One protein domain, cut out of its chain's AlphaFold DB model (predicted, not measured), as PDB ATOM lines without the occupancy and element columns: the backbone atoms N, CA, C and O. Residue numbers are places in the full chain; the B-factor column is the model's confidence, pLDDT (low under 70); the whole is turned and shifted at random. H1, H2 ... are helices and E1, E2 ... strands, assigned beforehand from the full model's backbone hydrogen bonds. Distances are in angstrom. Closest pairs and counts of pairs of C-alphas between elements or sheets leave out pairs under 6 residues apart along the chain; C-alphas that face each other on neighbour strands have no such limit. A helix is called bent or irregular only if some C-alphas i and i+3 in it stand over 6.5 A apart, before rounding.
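Overview. This is residues 639 to 711 of the 715 residues of an uncharacterized protein of Planctomycetaceae bacterium (UniProt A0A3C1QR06). A small antiparallel sheet, E1 - E3 - E2, has H2 and H3 over one face, making two layers, and its other face bare; short H1 follows E1. The 73 printed residues, class mixed, run E1 H1 H2 E2 E3 H3. The whole is compact, radius of gyration of the C-alphas 11.3 A, spanning 30 by 22 by 19 A.

Arrangement. Within hydrogen-bond range of inner strand E3, residues 685 to 690, are E1, residues 639 to 643 (N 640 and O 688, 2.8 A), and E2, residues 677 to 680 (N 685 and O 680, 3.0 A); E2 and E3 form a hairpin. H3, residues 692 to 709, has a height over the sheet of 7.0 A; H2, residues 654 to 667, on the same face, 10.5 A. They only just touch, with 3 pairs of C-alphas within 8 A, closest Val 664 and Leu 698, 7.5 A, at a steep tilt of 46 degrees, opposite ways. H1, residues 645 to 649, touches H3's residues 702 to 709, closest C-alphas Leu 647 and Ala 706, 5.2 A. E1, H1 H2, E2 is a split strand-helix-strand unit, E3 between its same-way strands, crossover right-handed. Every O i to N i+4 pair is within range in H1 and H3, 8 of 10 in H2.

Along the chain. E1 begins at C-alpha 639 (30.276, 9.737, 36.790); H3, 25.7 A long, ends at C-alpha 709 (51.761, 0.593, 48.485). H2, 19.9 A, is only just irregular: C-alphas 659 and 662 are 6.7 A apart.

Size, cuts and confidence. The printed part has no cut and no long link; pLDDT is under 70 at residues 673 to 674.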
ATOM      1  N   THR A 639      30.195  11.003  36.057       91.81
ATOM      2  CA  THR A 639      30.276   9.737  36.790       91.81
ATOM      3  C   THR A 639      31.283   8.816  36.116       91.81
ATOM      4  O   THR A 639      31.169   8.524  34.925       91.81
ATOM      5  N   ARG A 640      32.288   8.370  36.872       91.56
ATOM      6  CA  ARG A 640      33.312   7.423  36.424       91.56
ATOM      7  C   ARG A 640      33.506   6.302  37.430       91.56
ATOM      8  O   ARG A 640      33.356   6.503  38.632       91.56
ATOM      9  N   PHE A 641      33.869   5.147  36.892       92.56
ATOM     10  CA  PHE A 641      34.182   3.926  37.615       92.56
ATOM     11  C   PHE A 641      35.702   3.762  37.628       92.56
ATOM     12  O   PHE A 641      36.333   3.831  36.573       92.56
ATOM     13  N   HIS A 642      36.279   3.582  38.811       90.94
ATOM     14  CA  HIS A 642      37.716   3.426  39.020       90.94
ATOM     15  C   HIS A 642      37.982   2.085  39.698       90.94
ATOM     16  O   HIS A 642      37.426   1.808  40.764       90.94
ATOM     17  N   ASP A 643      38.841   1.265  39.094       90.00
ATOM     18  CA  ASP A 643      39.301   0.020  39.707       90.00
ATOM     19  C   ASP A 643      40.312   0.340  40.816       90.00
ATOM     20  O   ASP A 643      41.360   0.942  40.575       90.00
ATOM     21  N   VAL A 644      39.992  -0.057  42.045       91.75
ATOM     22  CA  VAL A 644      40.870   0.100  43.210       91.75
ATOM     23  C   VAL A 644      41.328  -1.248  43.771       91.75
ATOM     24  O   VAL A 644      41.972  -1.291  44.819       91.75
ATOM     25  N   ARG A 645      41.100  -2.362  43.059       89.50
ATOM     26  CA  ARG A 645      41.561  -3.701  43.472       89.50
ATOM     27  C   ARG A 645      43.075  -3.763  43.633       89.50
ATOM     28  O   ARG A 645      43.558  -4.442  44.532       89.50
ATOM     29  N   ALA A 646      43.828  -3.011  42.829       88.50
ATOM     30  CA  ALA A 646      45.280  -2.899  42.976       88.50
ATOM     31  C   ALA A 646      45.698  -2.283  44.325       88.50
ATOM     32  O   ALA A 646      46.700  -2.705  44.898       88.50
ATOM     33  N   LEU A 647      44.921  -1.332  44.862       89.44
ATOM     34  CA  LEU A 647      45.163  -0.753  46.189       89.44
ATOM     35  C   LEU A 647      44.907  -1.789  47.288       89.44
ATOM     36  O   LEU A 647      45.732  -1.958  48.185       89.44
ATOM     37  N   VAL A 648      43.804  -2.530  47.173       88.25
ATOM     38  CA  VAL A 648      43.456  -3.598  48.120       88.25
ATOM     39  C   VAL A 648      44.497  -4.724  48.088       88.25
ATOM     40  O   VAL A 648      44.956  -5.183  49.132       88.25
ATOM     41  N   ALA A 649      44.946  -5.123  46.895       87.69
ATOM     42  CA  ALA A 649      46.005  -6.116  46.711       87.69
ATOM     43  C   ALA A 649      47.357  -5.658  47.286       87.69
ATOM     44  O   ALA A 649      48.150  -6.488  47.724       87.69
ATOM     45  N   ALA A 650      47.601  -4.347  47.331       86.06
ATOM     46  CA  ALA A 650      48.767  -3.749  47.970       86.06
ATOM     47  C   ALA A 650      48.637  -3.630  49.506       86.06
ATOM     48  O   ALA A 650      49.478  -3.010  50.154       86.06
ATOM     49  N   GLY A 651      47.604  -4.234  50.103       84.19
ATOM     50  CA  GLY A 651      47.421  -4.322  51.552       84.19
ATOM     51  C   GLY A 651      46.668  -3.149  52.178       84.19
ATOM     52  O   GLY A 651      46.602  -3.073  53.404       84.19
ATOM     53  N   ILE A 652      46.093  -2.248  51.376       86.62
ATOM     54  CA  ILE A 652      45.232  -1.172  51.880       86.62
ATOM     55  C   ILE A 652      43.875  -1.781  52.221       86.62
ATOM     56  O   ILE A 652      43.212  -2.356  51.355       86.62
ATOM     57  N   THR A 653      43.453  -1.678  53.480       86.75
ATOM     58  CA  THR A 653      42.160  -2.240  53.871       86.75
ATOM     59  C   THR A 653      41.008  -1.387  53.320       86.75
ATOM     60  O   THR A 653      41.169  -0.180  53.114       86.75
ATOM     61  N   PRO A 654      39.824  -1.976  53.080       83.25
ATOM     62  CA  PRO A 654      38.628  -1.217  52.716       83.25
ATOM     63  C   PRO A 654      38.307  -0.075  53.692       83.25
ATOM     64  O   PRO A 654      37.894   0.998  53.257       83.25
ATOM     65  N   ASP A 655      38.549  -0.292  54.988       83.75
ATOM     66  CA  ASP A 655      38.339   0.707  56.038       83.75
ATOM     67  C   ASP A 655      39.343   1.864  55.920       83.75
ATOM     68  O   ASP A 655      38.945   3.027  55.977       83.75
ATOM     69  N   ASP A 656      40.623   1.566  55.647       85.88
ATOM     70  CA  ASP A 656      41.638   2.597  55.379       85.88
ATOM     71  C   ASP A 656      41.260   3.442  54.160       85.88
ATOM     72  O   ASP A 656      41.471   4.658  54.141       85.88
ATOM     73  N   LEU A 657      40.714   2.808  53.119       84.81
ATOM     74  CA  LEU A 657      40.271   3.517  51.928       84.81
ATOM     75  C   LEU A 657      39.085   4.431  52.259       84.81
ATOM     76  O   LEU A 657      39.113   5.609  51.906       84.81
ATOM     77  N   ALA A 658      38.085   3.933  52.989       81.38
ATOM     78  CA  ALA A 658      36.928   4.718  53.407       81.38
ATOM     79  C   ALA A 658      37.309   5.924  54.288       81.38
ATOM     80  O   ALA A 658      36.745   7.005  54.115       81.38
ATOM     81  N   GLU A 659      38.291   5.776  55.184       85.50
ATOM     82  CA  GLU A 659      38.794   6.869  56.028       85.50
ATOM     83  C   GLU A 659      39.593   7.907  55.222       85.50
ATOM     84  O   GLU A 659      39.495   9.112  55.468       85.50
ATOM     85  N   ARG A 660      40.371   7.461  54.228       85.31
ATOM     86  CA  ARG A 660      41.284   8.330  53.473       85.31
ATOM     87  C   ARG A 660      40.633   9.032  52.292       85.31
ATOM     88  O   ARG A 660      41.033  10.153  51.986       85.31
ATOM     89  N   LEU A 661      39.646   8.425  51.629       85.88
ATOM     90  CA  LEU A 661      38.993   9.023  50.458       85.88
ATOM     91  C   LEU A 661      38.497  10.459  50.728       85.88
ATOM     92  O   LEU A 661      38.835  11.331  49.932       85.88
ATOM     93  N   PRO A 662      37.822  10.793  51.845       86.19
ATOM     94  CA  PRO A 662      37.432  12.176  52.129       86.19
ATOM     95  C   PRO A 662      38.592  13.186  52.079       86.19
ATOM     96  O   PRO A 662      38.417  14.285  51.554       86.19
ATOM     97  N   LEU A 663      39.784  12.808  52.558       85.81
ATOM     98  CA  LEU A 663      40.984  13.653  52.514       85.81
ATOM     99  C   LEU A 663      41.496  13.831  51.081       85.81
ATOM    100  O   LEU A 663      41.868  14.935  50.688       85.81
ATOM    101  N   VAL A 664      41.468  12.761  50.283       84.50
ATOM    102  CA  VAL A 664      41.835  12.803  48.859       84.50
ATOM    103  C   VAL A 664      40.906  13.738  48.099       84.50
ATOM    104  O   VAL A 664      41.356  14.594  47.344       84.50
ATOM    105  N   PHE A 665      39.601  13.611  48.321       85.38
ATOM    106  CA  PHE A 665      38.607  14.455  47.672       85.38
ATOM    107  C   PHE A 665      38.767  15.923  48.091       85.38
ATOM    108  O   PHE A 665      38.736  16.801  47.228       85.38
ATOM    109  N   ALA A 666      39.033  16.196  49.372       85.69
ATOM    110  CA  ALA A 666      39.356  17.542  49.838       85.69
ATOM    111  C   ALA A 666      40.611  18.107  49.142       85.69
ATOM    112  O   ALA A 666      40.579  19.235  48.651       85.69
ATOM    113  N   ALA A 667      41.678  17.309  49.009       82.88
ATOM    114  CA  ALA A 667      42.910  17.702  48.316       82.88
ATOM    115  C   ALA A 667      42.700  17.971  46.814       82.88
ATOM    116  O   ALA A 667      43.374  18.812  46.223       82.88
ATOM    117  N   VAL A 668      41.733  17.294  46.194       82.38
ATOM    118  CA  VAL A 668      41.331  17.500  44.794       82.38
ATOM    119  C   VAL A 668      40.355  18.690  44.637       82.38
ATOM    120  O   VAL A 668      39.921  19.018  43.530       82.38
ATOM    121  N   GLY A 669      40.033  19.397  45.725       82.88
ATOM    122  CA  GLY A 669      39.184  20.591  45.711       82.88
ATOM    123  C   GLY A 669      37.685  20.285  45.728       82.88
ATOM    124  O   GLY A 669      36.875  21.083  45.249       82.88
ATOM    125  N   VAL A 670      37.292  19.122  46.246       83.31
ATOM    126  CA  VAL A 670      35.888  18.741  46.405       83.31
ATOM    127  C   VAL A 670      35.373  19.252  47.748       83.31
ATOM    128  O   VAL A 670      35.772  18.770  48.801       83.31
ATOM    129  N   GLN A 671      34.469  20.233  47.698       75.50
ATOM    130  CA  GLN A 671      33.912  20.898  48.886       75.50
ATOM    131  C   GLN A 671      32.967  19.989  49.700       75.50
ATOM    132  O   GLN A 671      32.948  20.070  50.923       75.50
ATOM    133  N   ASP A 672      32.207  19.111  49.035       77.38
ATOM    134  CA  ASP A 672      31.333  18.117  49.678       77.38
ATOM    135  C   ASP A 672      31.609  16.721  49.095       77.38
ATOM    136  O   ASP A 672      31.088  16.374  48.029       77.38
ATOM    137  N   PRO A 673      32.469  15.925  49.748       67.88
ATOM    138  CA  PRO A 673      32.844  14.611  49.250       67.88
ATOM    139  C   PRO A 673      31.739  13.565  49.475       67.88
ATOM    140  O   PRO A 673      31.647  12.611  48.708       67.88
ATOM    141  N   THR A 674      30.855  13.752  50.465       66.25
ATOM    142  CA  THR A 674      29.911  12.710  50.928       66.25
ATOM    143  C   THR A 674      28.862  12.306  49.896       66.25
ATOM    144  O   THR A 674      28.315  11.212  49.970       66.25
ATOM    145  N   ARG A 675      28.605  13.166  48.906       70.88
ATOM    146  CA  ARG A 675      27.622  12.936  47.837       70.88
ATOM    147  C   ARG A 675      28.244  12.741  46.458       70.88
ATOM    148  O   ARG A 675      27.527  12.749  45.464       70.88
ATOM    149  N   ARG A 676      29.573  12.641  46.378       83.12
ATOM    150  CA  ARG A 676      30.304  12.639  45.099       83.12
ATOM    151  C   ARG A 676      31.099  11.376  44.835       83.12
ATOM    152  O   ARG A 676      31.673  11.252  43.755       83.12
ATOM    153  N   PHE A 677      31.128  10.437  45.771       90.50
ATOM    154  CA  PHE A 677      31.695   9.124  45.522       90.50
ATOM    155  C   PHE A 677      30.980   8.030  46.299       90.50
ATOM    156  O   PHE A 677      30.282   8.280  47.275       90.50
ATOM    157  N   PHE A 678      31.181   6.811  45.832       90.88
ATOM    158  CA  PHE A 678      30.702   5.595  46.439       90.88
ATOM    159  C   PHE A 678      31.767   4.514  46.266       90.88
ATOM    160  O   PHE A 678      32.325   4.364  45.180       90.88
ATOM    161  N   TYR A 679      32.058   3.779  47.334       90.94
ATOM    162  CA  TYR A 679      33.027   2.692  47.315       90.94
ATOM    163  C   TYR A 679      32.320   1.362  47.564       90.94
ATOM    164  O   TYR A 679      31.642   1.193  48.577       90.94
ATOM    165  N   ASP A 680      32.501   0.434  46.632       90.69
ATOM    166  CA  ASP A 680      32.043  -0.944  46.713       90.69
ATOM    167  C   ASP A 680      33.235  -1.841  47.090       90.69
ATOM    168  O   ASP A 680      34.078  -2.139  46.231       90.69
ATOM    169  N   PRO A 681      33.347  -2.257  48.365       87.88
ATOM    170  CA  PRO A 681      34.485  -3.035  48.839       87.88
ATOM    171  C   PRO A 681      34.523  -4.451  48.260       87.88
ATOM    172  O   PRO A 681      35.611  -4.995  48.084       87.88
ATOM    173  N   ASP A 682      33.366  -5.032  47.933       87.00
ATOM    174  CA  ASP A 682      33.281  -6.399  47.413       87.00
ATOM    175  C   ASP A 682      33.756  -6.457  45.958       87.00
ATOM    176  O   ASP A 682      34.426  -7.406  45.552       87.00
ATOM    177  N   ALA A 683      33.437  -5.420  45.180       86.38
ATOM    178  CA  ALA A 683      33.894  -5.282  43.800       86.38
ATOM    179  C   ALA A 683      35.292  -4.642  43.683       86.38
ATOM    180  O   ALA A 683      35.896  -4.683  42.611       86.38
ATOM    181  N   GLY A 684      35.808  -4.028  44.756       89.19
ATOM    182  CA  GLY A 684      37.014  -3.197  44.703       89.19
ATOM    183  C   GLY A 684      36.851  -2.023  43.736       89.19
ATOM    184  O   GLY A 684      37.763  -1.710  42.971       89.19
ATOM    185  N   LEU A 685      35.672  -1.399  43.751       91.62
ATOM    186  CA  LEU A 685      35.251  -0.387  42.787       91.62
ATOM    187  C   LEU A 685      34.978   0.944  43.491       91.62
ATOM    188  O   LEU A 685      34.187   1.014  44.428       91.62
ATOM    189  N   LEU A 686      35.577   2.021  42.987       92.75
ATOM    190  CA  LEU A 686      35.263   3.390  43.385       92.75
ATOM    191  C   LEU A 686      34.474   4.079  42.267       92.75
ATOM    192  O   LEU A 686      34.992   4.324  41.180       92.75
ATOM    193  N   ILE A 687      33.228   4.438  42.545       93.38
ATOM    194  CA  ILE A 687      32.390   5.257  41.670       93.38
ATOM    195  C   ILE A 687      32.520   6.706  42.131       93.38
ATOM    196  O   ILE A 687      32.290   6.998  43.299       93.38
ATOM    197  N   ALA A 688      32.872   7.628  41.240       93.12
ATOM    198  CA  ALA A 688      32.993   9.046  41.568       93.12
ATOM    199  C   ALA A 688      32.262   9.908  40.536       93.12
ATOM    200  O   ALA A 688      32.508   9.762  39.340       93.12
ATOM    201  N   ALA A 689      31.419  10.834  40.993       92.88
ATOM    202  CA  ALA A 689      30.781  11.877  40.195       92.88
ATOM    203  C   ALA A 689      31.504  13.206  40.433       92.88
ATOM    204  O   ALA A 689      31.185  13.975  41.344       92.88
ATOM    205  N   LEU A 690      32.522  13.459  39.612       92.69
ATOM    206  CA  LEU A 690      33.395  14.624  39.730       92.69
ATOM    207  C   LEU A 690      33.571  15.328  38.380       92.69
ATOM    208  O   LEU A 690      33.588  14.669  37.338       92.69
ATOM    209  N   PRO A 691      33.775  16.653  38.380       92.25
ATOM    210  CA  PRO A 691      34.298  17.395  37.239       92.25
ATOM    211  C   PRO A 691      35.550  16.751  36.645       92.25
ATOM    212  O   PRO A 691      36.410  16.235  37.362       92.25
ATOM    213  N   GLN A 692      35.709  16.834  35.328       90.94
ATOM    214  CA  GLN A 692      36.806  16.165  34.626       90.94
ATOM    215  C   GLN A 692      38.223  16.537  35.124       90.94
ATOM    216  O   GLN A 692      39.064  15.636  35.223       90.94
ATOM    217  N   PRO A 693      38.536  17.800  35.488       89.94
ATOM    218  CA  PRO A 693      39.826  18.126  36.103       89.94
ATOM    219  C   PRO A 693      40.061  17.375  37.421       89.94
ATOM    220  O   PRO A 693      41.154  16.855  37.650       89.94
ATOM    221  N   GLN A 694      39.015  17.252  38.240       91.94
ATOM    222  CA  GLN A 694      39.047  16.552  39.522       91.94
ATOM    223  C   GLN A 694      39.161  15.034  39.325       91.94
ATOM    224  O   GLN A 694      40.000  14.402  39.959       91.94
ATOM    225  N   GLN A 695      38.436  14.454  38.360       90.94
ATOM    226  CA  GLN A 695      38.592  13.041  37.979       90.94
ATOM    227  C   GLN A 695      40.038  12.707  37.600       90.94
ATOM    228  O   GLN A 695      40.579  11.681  37.999       90.94
ATOM    229  N   ARG A 696      40.696  13.581  36.831       88.56
ATOM    230  CA  ARG A 696      42.093  13.370  36.429       88.56
ATOM    231  C   ARG A 696      43.044  13.395  37.620       88.56
ATOM    232  O   ARG A 696      43.997  12.621  37.634       88.56
ATOM    233  N   ALA A 697      42.812  14.288  38.578       88.94
ATOM    234  CA  ALA A 697      43.601  14.343  39.800       88.94
ATOM    235  C   ALA A 697      43.378  13.088  40.661       88.94
ATOM    236  O   ALA A 697      44.355  12.501  41.120       88.94
ATOM    237  N   LEU A 698      42.129  12.620  40.779       90.69
ATOM    238  CA  LEU A 698      41.787  11.380  41.478       90.69
ATOM    239  C   LEU A 698      42.493  10.160  40.866       90.69
ATOM    240  O   LEU A 698      43.117   9.397  41.595       90.69
ATOM    241  N   VAL A 699      42.478  10.008  39.536       89.19
ATOM    242  CA  VAL A 699      43.175   8.900  38.849       89.19
ATOM    243  C   VAL A 699      44.677   8.927  39.130       89.19
ATOM    244  O   VAL A 699      45.244   7.918  39.540       89.19
ATOM    245  N   LYS A 700      45.327  10.092  38.985       88.56
ATOM    246  CA  LYS A 700      46.760  10.235  39.299       88.56
ATOM    247  C   LYS A 700      47.067   9.869  40.749       88.56
ATOM    248  O   LYS A 700      48.106   9.273  41.020       88.56
ATOM    249  N   PHE A 701      46.181  10.241  41.668       88.44
ATOM    250  CA  PHE A 701      46.327   9.914  43.078       88.44
ATOM    251  C   PHE A 701      46.225   8.403  43.320       88.44
ATOM    252  O   PHE A 701      47.096   7.839  43.976       88.44
ATOM    253  N   ILE A 702      45.214   7.737  42.749       88.88
ATOM    254  CA  ILE A 702      45.040   6.277  42.836       88.88
ATOM    255  C   ILE A 702      46.280   5.557  42.287       88.88
ATOM    256  O   ILE A 702      46.828   4.677  42.951       88.88
ATOM    257  N   GLU A 703      46.785   5.977  41.125       87.94
ATOM    258  CA  GLU A 703      48.002   5.418  40.523       87.94
ATOM    259  C   GLU A 703      49.244   5.619  41.408       87.94
ATOM    260  O   GLU A 703      50.041   4.695  41.588       87.94
ATOM    261  N   ALA A 704      49.432   6.822  41.959       88.12
ATOM    262  CA  ALA A 704      50.556   7.129  42.840       88.12
ATOM    263  C   ALA A 704      50.496   6.311  44.134       88.12
ATOM    264  O   ALA A 704      51.510   5.771  44.580       88.12
ATOM    265  N   TRP A 705      49.301   6.160  44.706       87.62
ATOM    266  CA  TRP A 705      49.093   5.381  45.918       87.62
ATOM    267  C   TRP A 705      49.339   3.887  45.683       87.62
ATOM    268  O   TRP A 705      50.029   3.256  46.482       87.62
ATOM    269  N   ALA A 706      48.884   3.333  44.556       87.25
ATOM    270  CA  ALA A 706      49.157   1.942  44.191       87.25
ATOM    271  C   ALA A 706      50.662   1.680  44.025       87.25
ATOM    272  O   ALA A 706      51.189   0.681  44.520       87.25
ATOM    273  N   LYS A 707      51.385   2.612  43.390       88.19
ATOM    274  CA  LYS A 707      52.849   2.537  43.278       88.19
ATOM    275  C   LYS A 707      53.518   2.565  44.646       88.19
ATOM    276  O   LYS A 707      54.396   1.749  44.884       88.19
ATOM    277  N   PHE A 708      53.088   3.443  45.548       86.69
ATOM    278  CA  PHE A 708      53.660   3.527  46.891       86.69
ATOM    279  C   PHE A 708      53.391   2.265  47.721       86.69
ATOM    280  O   PHE A 708      54.307   1.720  48.326       86.69
ATOM    281  N   ALA A 709      52.155   1.765  47.708       85.00
ATOM    282  CA  ALA A 709      51.761   0.593  48.485       85.00
ATOM    283  C   ALA A 709      52.390  -0.716  47.965       85.00
ATOM    284  O   ALA A 709      52.587  -1.652  48.733       85.00
ATOM    285  N   SER A 710      52.750  -0.780  46.678       82.19
ATOM    286  CA  SER A 710      53.457  -1.934  46.100       82.19
ATOM    287  C   SER A 710      54.958  -1.980  46.411       82.19
ATOM    288  O   SER A 710      55.592  -3.005  46.149       82.19
ATOM    289  N   VAL A 711      55.544  -0.921  46.990       82.88
ATOM    290  CA  VAL A 711      56.932  -0.960  47.465       82.88
ATOM    291  C   VAL A 711      56.973  -1.806  48.742       82.88
ATOM    292  O   VAL A 711      56.400  -1.397  49.754       82.88
TER     293      VAL A 711